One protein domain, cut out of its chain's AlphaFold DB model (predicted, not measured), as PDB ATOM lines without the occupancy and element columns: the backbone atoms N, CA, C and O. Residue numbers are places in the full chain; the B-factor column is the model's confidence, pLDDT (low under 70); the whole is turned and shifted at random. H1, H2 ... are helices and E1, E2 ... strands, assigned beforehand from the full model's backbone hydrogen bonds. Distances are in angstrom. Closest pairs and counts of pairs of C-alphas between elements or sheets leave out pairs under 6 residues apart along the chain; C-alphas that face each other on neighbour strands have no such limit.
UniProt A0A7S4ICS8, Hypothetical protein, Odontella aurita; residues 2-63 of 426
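Overview. This is residues 2 to 63 of the 426 residues of the protein "Hypothetical protein" of Odontella aurita (UniProt A0A7S4ICS8). H1 lies in the middle of a small helical domain, with H4 side by side with it and running the same way, and H2 on another side of it, folded back as a helical hairpin. The short helix H3 follows H2 and leads into a two-strand hairpin, E1 and E2, whose turn makes one end of the longest axis, with H2 at the other end. The printed part has 62 residues with four named helices and two named strands, in the order H1 H2 H3 E1 E2 H4; the sheet's order is E1 - E2, antiparallel, and the class is mostly helix. The whole is compact, with a radius of gyration of the C-alphas of 11.7 A and spans of 36 by 25 by 17 A.

Arrangement. H1, residues 9 to 16, touches H2, residues 22 to 30, at a shallow tilt of 28 degrees, opposite ways, a hairpin whose closest C-alphas are those of Leu 10 and Val 27, 6.8 A apart. H3, residues 32 to 36, is close to H1 but not clearly touching it, the closest C-alphas being those of Leu 10 and Ala 34, 6.7 A apart. E1, residues 39 to 41, and E2, residues 49 to 51, form an antiparallel hairpin at 130 degrees between their directions; N 39 and O 51, at 3.0 A, and N 41 and O 49, at 2.9 A, are within hydrogen-bond range. H4, residues 53 to 58, touches H1 at a shallow tilt of 11 degrees, the same way, the closest C-alphas being those of Ala 14 and Ala 57, 4.3 A apart. H3 and H4 only just touch, with 3 pairs of C-alphas within 8 A, the closest being those of Val 35 and Pro 53, 6.3 A apart. Among the pairs that are apart are H2 and H4, and H2 and E2. In H1, H2 and H4 every O i to N i+4 pair is within hydrogen-bond range; in H3 it is 0 of 1, with 2 of 2 O i to N i+3 pairs within range.

Along the chain. H1 begins at C-alpha 9 at (22.478, -29.332, -32.816) and measures 10.9 A from first to last C-alpha. H2 measures 12.4 A and H3 8.5 A. E1 measures 6.4 A, from C-alpha 39 at (14.633, -24.440, -26.985), and E2 6.0 A. H4 measures 8.8 A and ends at C-alpha 58 at (24.835, -13.380, -29.449).

Size, cuts and confidence. The two C-alphas farthest apart, those of Ala 29 and Gly 45, are 36.1 A apart. The printed part, residues 2 to 63, has no cut. The link from E1 to E2 is short, with 7 residues; the other links are tight. The mean pLDDT of the printed part is 93.5, and no printed residue is under 70.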
ATOM      1  N   PRO A   2      15.618 -37.442 -28.144       83.56
ATOM      2  CA  PRO A   2      15.503 -35.987 -28.196       83.56
ATOM      3  C   PRO A   2      16.101 -35.390 -26.918       83.56
ATOM      4  O   PRO A   2      16.036 -36.018 -25.859       83.56
ATOM      5  N   ASP A   3      16.723 -34.221 -27.040       91.00
ATOM      6  CA  ASP A   3      17.229 -33.493 -25.882       91.00
ATOM      7  C   ASP A   3      16.052 -33.077 -24.974       91.00
ATOM      8  O   ASP A   3      15.028 -32.631 -25.506       91.00
ATOM      9  N   PRO A   4      16.139 -33.240 -23.637       90.00
ATOM     10  CA  PRO A   4      15.049 -32.893 -22.722       90.00
ATOM     11  C   PRO A   4      14.642 -31.416 -22.793       90.00
ATOM     12  O   PRO A   4      13.484 -31.104 -22.525       90.00
ATOM     13  N   ASN A   5      15.550 -30.537 -23.222       90.88
ATOM     14  CA  ASN A   5      15.322 -29.100 -23.344       90.88
ATOM     15  C   ASN A   5      14.902 -28.689 -24.765       90.88
ATOM     16  O   ASN A   5      14.729 -27.504 -25.052       90.88
ATOM     17  N   GLY A   6      14.752 -29.656 -25.677       94.00
ATOM     18  CA  GLY A   6      14.440 -29.394 -27.083       94.00
ATOM     19  C   GLY A   6      15.600 -28.774 -27.869       94.00
ATOM     20  O   GLY A   6      15.395 -28.309 -28.988       94.00
ATOM     21  N   MET A   7      16.817 -28.776 -27.319       95.00
ATOM     22  CA  MET A   7      17.991 -28.192 -27.965       95.00
ATOM     23  C   MET A   7      18.381 -28.995 -29.212       95.00
ATOM     24  O   MET A   7      18.765 -30.165 -29.149       95.00
ATOM     25  N   LEU A   8      18.298 -28.351 -30.375       95.88
ATOM     26  CA  LEU A   8      18.815 -28.897 -31.633       95.88
ATOM     27  C   LEU A   8      20.341 -28.728 -31.724       95.88
ATOM     28  O   LEU A   8      20.883 -27.822 -31.091       95.88
ATOM     29  N   PRO A   9      21.043 -29.505 -32.575       96.44
ATOM     30  CA  PRO A   9      22.478 -29.332 -32.816       96.44
ATOM     31  C   PRO A   9      22.898 -27.883 -33.104       96.44
ATOM     32  O   PRO A   9      23.954 -27.455 -32.645       96.44
ATOM     33  N   LEU A  10      22.050 -27.112 -33.797       97.12
ATOM     34  CA  LEU A  10      22.299 -25.698 -34.085       97.12
ATOM     35  C   LEU A  10      22.360 -24.824 -32.817       97.12
ATOM     36  O   LEU A  10      23.195 -23.932 -32.757       97.12
ATOM     37  N   HIS A  11      21.567 -25.117 -31.779       97.31
ATOM     38  CA  HIS A  11      21.604 -24.378 -30.509       97.31
ATOM     39  C   HIS A  11      22.925 -24.599 -29.758       97.31
ATOM     40  O   HIS A  11      23.485 -23.667 -29.189       97.31
ATOM     41  N   TYR A  12      23.461 -25.824 -29.778       96.38
ATOM     42  CA  TYR A  12      24.756 -26.116 -29.154       96.38
ATOM     43  C   TYR A  12      25.916 -25.454 -29.894       96.38
ATOM     44  O   TYR A  12      26.824 -24.927 -29.256       96.38
ATOM     45  N   LEU A  13      25.877 -25.469 -31.231       96.75
ATOM     46  CA  LEU A  13      26.883 -24.803 -32.060       96.75
ATOM     47  C   LEU A  13      26.843 -23.287 -31.876       96.75
ATOM     48  O   LEU A  13      27.898 -22.672 -31.783       96.75
ATOM     49  N   ALA A  14      25.647 -22.708 -31.769       96.75
ATOM     50  CA  ALA A  14      25.471 -21.295 -31.484       96.75
ATOM     51  C   ALA A  14      26.024 -20.908 -30.107       96.75
ATOM     52  O   ALA A  14      26.753 -19.931 -30.010       96.75
ATOM     53  N   LYS A  15      25.747 -21.700 -29.062       96.50
ATOM     54  CA  LYS A  15      26.157 -21.384 -27.685       96.50
ATOM     55  C   LYS A  15      27.657 -21.555 -27.430       96.50
ATOM     56  O   LYS A  15      28.242 -20.796 -26.663       96.50
ATOM     57  N   TRP A  16      28.275 -22.600 -27.986       96.75
ATOM     58  CA  TRP A  16      29.658 -22.993 -27.651       96.75
ATOM     59  C   TRP A  16      30.659 -22.827 -28.796       96.75
ATOM     60  O   TRP A  16      31.850 -23.070 -28.600       96.75
ATOM     61  N   GLY A  17      30.186 -22.416 -29.969       95.62
ATOM     62  CA  GLY A  17      30.987 -22.268 -31.172       95.62
ATOM     63  C   GLY A  17      31.196 -23.588 -31.925       95.62
ATOM     64  O   GLY A  17      31.290 -24.667 -31.326       95.62
ATOM     65  N   PRO A  18      31.270 -23.548 -33.265       94.00
ATOM     66  CA  PRO A  18      31.591 -24.717 -34.064       94.00
ATOM     67  C   PRO A  18      33.089 -25.033 -33.993       94.00
ATOM     68  O   PRO A  18      33.928 -24.149 -33.868       94.00
ATOM     69  N   SER A  19      33.455 -26.306 -34.167       84.69
ATOM     70  CA  SER A  19      34.871 -26.666 -34.338       84.69
ATOM     71  C   SER A  19      35.443 -26.191 -35.680       84.69
ATOM     72  O   SER A  19      36.652 -26.028 -35.809       84.69
ATOM     73  N   GLU A  20      34.579 -26.008 -36.682       92.31
ATOM     74  CA  GLU A  20      34.890 -25.428 -37.988       92.31
ATOM     75  C   GLU A  20      33.656 -24.676 -38.509       92.31
ATOM     76  O   GLU A  20      32.561 -25.238 -38.517       92.31
ATOM     77  N   ALA A  21      33.831 -23.452 -39.019       87.69
ATOM     78  CA  ALA A  21      32.757 -22.601 -39.552       87.69
ATOM     79  C   ALA A  21      31.783 -23.328 -40.512       87.69
ATOM     80  O   ALA A  21      30.568 -23.174 -40.427       87.69
ATOM     81  N   LYS A  22      32.307 -24.229 -41.354       93.88
ATOM     82  CA  LYS A  22      31.529 -25.008 -42.340       93.88
ATOM     83  C   LYS A  22      30.517 -25.981 -41.733       93.88
ATOM     84  O   LYS A  22      29.628 -26.458 -42.436       93.88
ATOM     85  N   ILE A  23      30.670 -26.335 -40.458       96.00
ATOM     86  CA  ILE A  23      29.730 -27.230 -39.774       96.00
ATOM     87  C   ILE A  23      28.377 -26.538 -39.621       96.00
ATOM     88  O   ILE A  23      27.352 -27.198 -39.770       96.00
ATOM     89  N   VAL A  24      28.367 -25.223 -39.394       95.94
ATOM     90  CA  VAL A  24      27.133 -24.435 -39.306       95.94
ATOM     91  C   VAL A  24      26.406 -24.451 -40.650       95.94
ATOM     92  O   VAL A  24      25.239 -24.833 -40.692       95.94
ATOM     93  N   ASP A  25      27.117 -24.197 -41.755       95.69
ATOM     94  CA  ASP A  25      26.549 -24.270 -43.112       95.69
ATOM     95  C   ASP A  25      25.945 -25.650 -43.411       95.69
ATOM     96  O   ASP A  25      24.856 -25.764 -43.968       95.69
ATOM     97  N   MET A  26      26.642 -26.726 -43.026       96.88
ATOM     98  CA  MET A  26      26.177 -28.099 -43.232       96.88
ATOM     99  C   MET A  26      24.909 -28.400 -42.424       96.88
ATOM    100  O   MET A  26      23.986 -29.038 -42.937       96.88
ATOM    101  N   VAL A  27      24.855 -27.959 -41.166       96.25
ATOM    102  CA  VAL A  27      23.693 -28.160 -40.289       96.25
ATOM    103  C   VAL A  27      22.495 -27.376 -40.813       96.25
ATOM    104  O   VAL A  27      21.412 -27.948 -40.899       96.25
ATOM    105  N   LEU A  28      22.694 -26.132 -41.249       95.81
ATOM    106  CA  LEU A  28      21.647 -25.294 -41.838       95.81
ATOM    107  C   LEU A  28      21.145 -25.832 -43.179       95.81
ATOM    108  O   LEU A  28      19.943 -25.859 -43.417       95.81
ATOM    109  N   ALA A  29      22.038 -26.351 -44.026       94.75
ATOM    110  CA  ALA A  29      21.648 -27.002 -45.274       94.75
ATOM    111  C   ALA A  29      20.827 -28.283 -45.043       94.75
ATOM    112  O   ALA A  29      20.003 -28.651 -45.879       94.75
ATOM    113  N   THR A  30      21.060 -28.974 -43.923       96.06
ATOM    114  CA  THR A  30      20.346 -30.213 -43.576       96.06
ATOM    115  C   THR A  30      19.030 -29.930 -42.848       96.06
ATOM    116  O   THR A  30      18.057 -30.658 -43.038       96.06
ATOM    117  N   TYR A  31      18.993 -28.881 -42.024       94.50
ATOM    118  CA  TYR A  31      17.871 -28.522 -41.157       94.50
ATOM    119  C   TYR A  31      17.598 -27.009 -41.227       94.50
ATOM    120  O   TYR A  31      17.899 -26.294 -40.269       94.50
ATOM    121  N   PRO A  32      17.021 -26.502 -42.331       94.06
ATOM    122  CA  PRO A  32      16.764 -25.069 -42.492       94.06
ATOM    123  C   PRO A  32      15.808 -24.525 -41.420       94.06
ATOM    124  O   PRO A  32      15.997 -23.424 -40.914       94.06
ATOM    125  N   ASP A  33      14.843 -25.335 -40.981       93.12
ATOM    126  CA  ASP A  33      13.850 -24.949 -39.969       93.12
ATOM    127  C   ASP A  33      14.453 -24.818 -38.560       93.12
ATOM    128  O   ASP A  33      13.834 -24.250 -37.660       93.12
ATOM    129  N   ALA A  34      15.678 -25.320 -38.350       94.50
ATOM    130  CA  ALA A  34      16.355 -25.229 -37.062       94.50
ATOM    131  C   ALA A  34      16.692 -23.783 -36.676       94.50
ATOM    132  O   ALA A  34      16.864 -23.521 -35.490       94.50
ATOM    133  N   VAL A  35      16.758 -22.860 -37.643       95.38
ATOM    134  CA  VAL A  35      17.049 -21.430 -37.432       95.38
ATOM    135  C   VAL A  35      16.011 -20.765 -36.525       95.38
ATOM    136  O   VAL A  35      16.368 -19.977 -35.655       95.38
ATOM    137  N   ASN A  36      14.739 -21.135 -36.692       94.44
ATOM    138  CA  ASN A  36      13.606 -20.595 -35.935       94.44
ATOM    139  C   ASN A  36      13.136 -21.533 -34.813       94.44
ATOM    140  O   ASN A  36      12.106 -21.286 -34.180       94.44
ATOM    141  N   ALA A  37      13.852 -22.638 -34.582       94.38
ATOM    142  CA  ALA A  37      13.524 -23.548 -33.502       94.38
ATOM    143  C   ALA A  37      13.751 -22.863 -32.150       94.38
ATOM    144  O   ALA A  37      14.687 -22.088 -31.974       94.38
ATOM    145  N   VAL A  38      12.868 -23.158 -31.201       95.50
ATOM    146  CA  VAL A  38      12.916 -22.608 -29.849       95.50
ATOM    147  C   VAL A  38      13.255 -23.740 -28.894       95.50
ATOM    148  O   VAL A  38      12.577 -24.772 -28.901       95.50
ATOM    149  N   ALA A  39      14.275 -23.538 -28.069       94.44
ATOM    150  CA  ALA A  39      14.633 -24.440 -26.985       94.44
ATOM    151  C   ALA A  39      14.390 -23.780 -25.622       94.44
ATOM    152  O   ALA A  39      14.314 -22.556 -25.518       94.44
ATOM    153  N   LEU A  40      14.246 -24.595 -24.578       93.75
ATOM    154  CA  LEU A  40      14.105 -24.116 -23.205       93.75
ATOM    155  C   LEU A  40      15.475 -24.077 -22.536       93.75
ATOM    156  O   LEU A  40      16.090 -25.114 -22.300       93.75
ATOM    157  N   GLU A  41      15.946 -22.889 -22.187       91.75
ATOM    158  CA  GLU A  41      17.130 -22.755 -21.353       91.75
ATOM    159  C   GLU A  41      16.732 -22.714 -19.878       91.75
ATOM    160  O   GLU A  41      16.053 -21.792 -19.419       91.75
ATOM    161  N   GLU A  42      17.143 -23.739 -19.129       87.38
ATOM    162  CA  GLU A  42      16.997 -23.763 -17.677       87.38
ATOM    163  C   GLU A  42      18.043 -22.845 -17.040       87.38
ATOM    164  O   GLU A  42      19.233 -23.162 -16.977       87.38
ATOM    165  N   ILE A  43      17.583 -21.702 -16.544       84.06
ATOM    166  CA  ILE A  43      18.363 -20.814 -15.687       84.06
ATOM    167  C   ILE A  43      18.013 -21.177 -14.241       84.06
ATOM    168  O   ILE A  43      16.834 -21.246 -13.888       84.06
ATOM    169  N   GLU A  44      19.017 -21.439 -13.397       82.44
ATOM    170  CA  GLU A  44      18.797 -21.834 -11.999       82.44
ATOM    171  C   GLU A  44      17.889 -20.826 -11.268       82.44
ATOM    172  O   GLU A  44      18.312 -19.728 -10.904       82.44
ATOM    173  N   GLY A  45      16.638 -21.224 -11.017       82.19
ATOM    174  CA  GLY A  45      15.665 -20.443 -10.249       82.19
ATOM    175  C   GLY A  45      14.664 -19.612 -11.061       82.19
ATOM    176  O   GLY A  45      13.825 -18.962 -10.438       82.19
ATOM    177  N   GLU A  46      14.694 -19.655 -12.396       82.06
ATOM    178  CA  GLU A  46      13.711 -18.989 -13.266       82.06
ATOM    179  C   GLU A  46      12.968 -20.000 -14.158       82.06
ATOM    180  O   GLU A  46      13.489 -21.063 -14.492       82.06
ATOM    181  N   GLU A  47      11.708 -19.702 -14.503       82.94
ATOM    182  CA  GLU A  47      10.955 -20.503 -15.478       82.94
ATOM    183  C   GLU A  47      11.704 -20.466 -16.817       82.94
ATOM    184  O   GLU A  47      12.036 -19.382 -17.297       82.94
ATOM    185  N   GLY A  48      12.003 -21.644 -17.384       85.88
ATOM    186  CA  GLY A  48      12.877 -21.782 -18.550       85.88
ATOM    187  C   GLY A  48      12.530 -20.797 -19.665       85.88
ATOM    188  O   GLY A  48      11.378 -20.705 -20.098       85.88
ATOM    189  N   ARG A  49      13.532 -20.034 -20.113       93.12
ATOM    190  CA  ARG A  49      13.357 -19.042 -21.174       93.12
ATOM    191  C   ARG A  49      13.418 -19.749 -22.523       93.12
ATOM    192  O   ARG A  49      14.292 -20.572 -22.766       93.12
ATOM    193  N   ASN A  50      12.490 -19.391 -23.404       95.38
ATOM    194  CA  ASN A  50      12.557 -19.744 -24.814       95.38
ATOM    195  C   ASN A  50      13.735 -19.007 -25.456       95.38
ATOM    196  O   ASN A  50      13.712 -17.777 -25.495       95.38
ATOM    197  N   VAL A  51      14.725 -19.752 -25.938       96.31
ATOM    198  CA  VAL A  51      15.907 -19.215 -26.615       96.31
ATOM    199  C   VAL A  51      16.006 -19.764 -28.028       96.31
ATOM    200  O   VAL A  51      15.756 -20.947 -28.279       96.31
ATOM    201  N   THR A  52      16.349 -18.885 -28.959       97.25
ATOM    202  CA  THR A  52      16.644 -19.234 -30.352       97.25
ATOM    203  C   THR A  52      18.147 -19.448 -30.552       97.25
ATOM    204  O   THR A  52      18.952 -18.932 -29.770       97.25
ATOM    205  N   PRO A  53      18.580 -20.167 -31.605       97.50
ATOM    206  CA  PRO A  53      19.998 -20.278 -31.928       97.50
ATOM    207  C   PRO A  53      20.670 -18.920 -32.149       97.50
ATOM    208  O   PRO A  53      21.839 -18.777 -31.820       97.50
ATOM    209  N   LEU A  54      19.947 -17.921 -32.669       97.56
ATOM    210  CA  LEU A  54      20.492 -16.578 -32.866       97.56
ATOM    211  C   LEU A  54      20.811 -15.891 -31.528       97.56
ATOM    212  O   LEU A  54      21.930 -15.429 -31.342       97.56
ATOM    213  N   GLU A  55      19.879 -15.910 -30.568       97.19
ATOM    214  CA  GLU A  55      20.115 -15.363 -29.219       97.19
ATOM    215  C   GLU A  55      21.277 -16.079 -28.511       97.19
ATOM    216  O   GLU A  55      22.119 -15.436 -27.891       97.19
ATOM    217  N   LEU A  56      21.375 -17.407 -28.647       96.88
ATOM    218  CA  LEU A  56      22.485 -18.176 -28.074       96.88
ATOM    219  C   LEU A  56      23.840 -17.853 -28.719       96.88
ATOM    220  O   LEU A  56      24.864 -17.964 -28.047       96.88
ATOM    221  N   ALA A  57      23.856 -17.486 -30.004       97.12
ATOM    222  CA  ALA A  57      25.068 -17.043 -30.682       97.12
ATOM    223  C   ALA A  57      25.495 -15.651 -30.199       97.12
ATOM    224  O   ALA A  57      26.675 -15.460 -29.925       97.12
ATOM    225  N   GLU A  58      24.556 -14.716 -30.009       97.12
ATOM    226  CA  GLU A  58      24.835 -13.380 -29.449       97.12
ATOM    227  C   GLU A  58      25.407 -13.431 -28.021       97.12
ATOM    228  O   GLU A  58      26.187 -12.561 -27.630       97.12
ATOM    229  N   GLU A  59      25.035 -14.446 -27.237       96.12
ATOM    230  CA  GLU A  59      25.551 -14.671 -25.880       96.12
ATOM    231  C   GLU A  59      26.886 -15.445 -25.844       96.12
ATOM    232  O   GLU A  59      27.526 -15.531 -24.789       96.12
ATOM    233  N   GLY A  60      27.319 -16.019 -26.970       95.12
ATOM    234  CA  GLY A  60      28.532 -16.829 -27.073       95.12
ATOM    235  C   GLY A  60      29.830 -16.011 -27.049       95.12
ATOM    236  O   GLY A  60      29.919 -14.937 -27.632       95.12
ATOM    237  N   ASP A  61      30.877 -16.552 -26.412       95.94
ATOM    238  CA  ASP A  61      32.230 -15.961 -26.370       95.94
ATOM    239  C   ASP A  61      33.240 -16.901 -27.056       95.94
ATOM    240  O   ASP A  61      33.985 -17.639 -26.404       95.94
ATOM    241  N   TYR A  62      33.199 -16.953 -28.391       95.94
ATOM    242  CA  TYR A  62      34.128 -17.728 -29.225       95.94
ATOM    243  C   TYR A  62      34.595 -16.925 -30.446       95.94
ATOM    244  O   TYR A  62      33.897 -16.037 -30.926       95.94
ATOM    245  N   ASP A  63      35.788 -17.253 -30.959       95.19
ATOM    246  CA  ASP A  63      36.517 -16.437 -31.949       95.19
ATOM    247  C   ASP A  63      35.753 -16.195 -33.270       95.19
ATOM    248  O   ASP A  63      35.964 -15.173 -33.920       95.19
TER     249      ASP A  63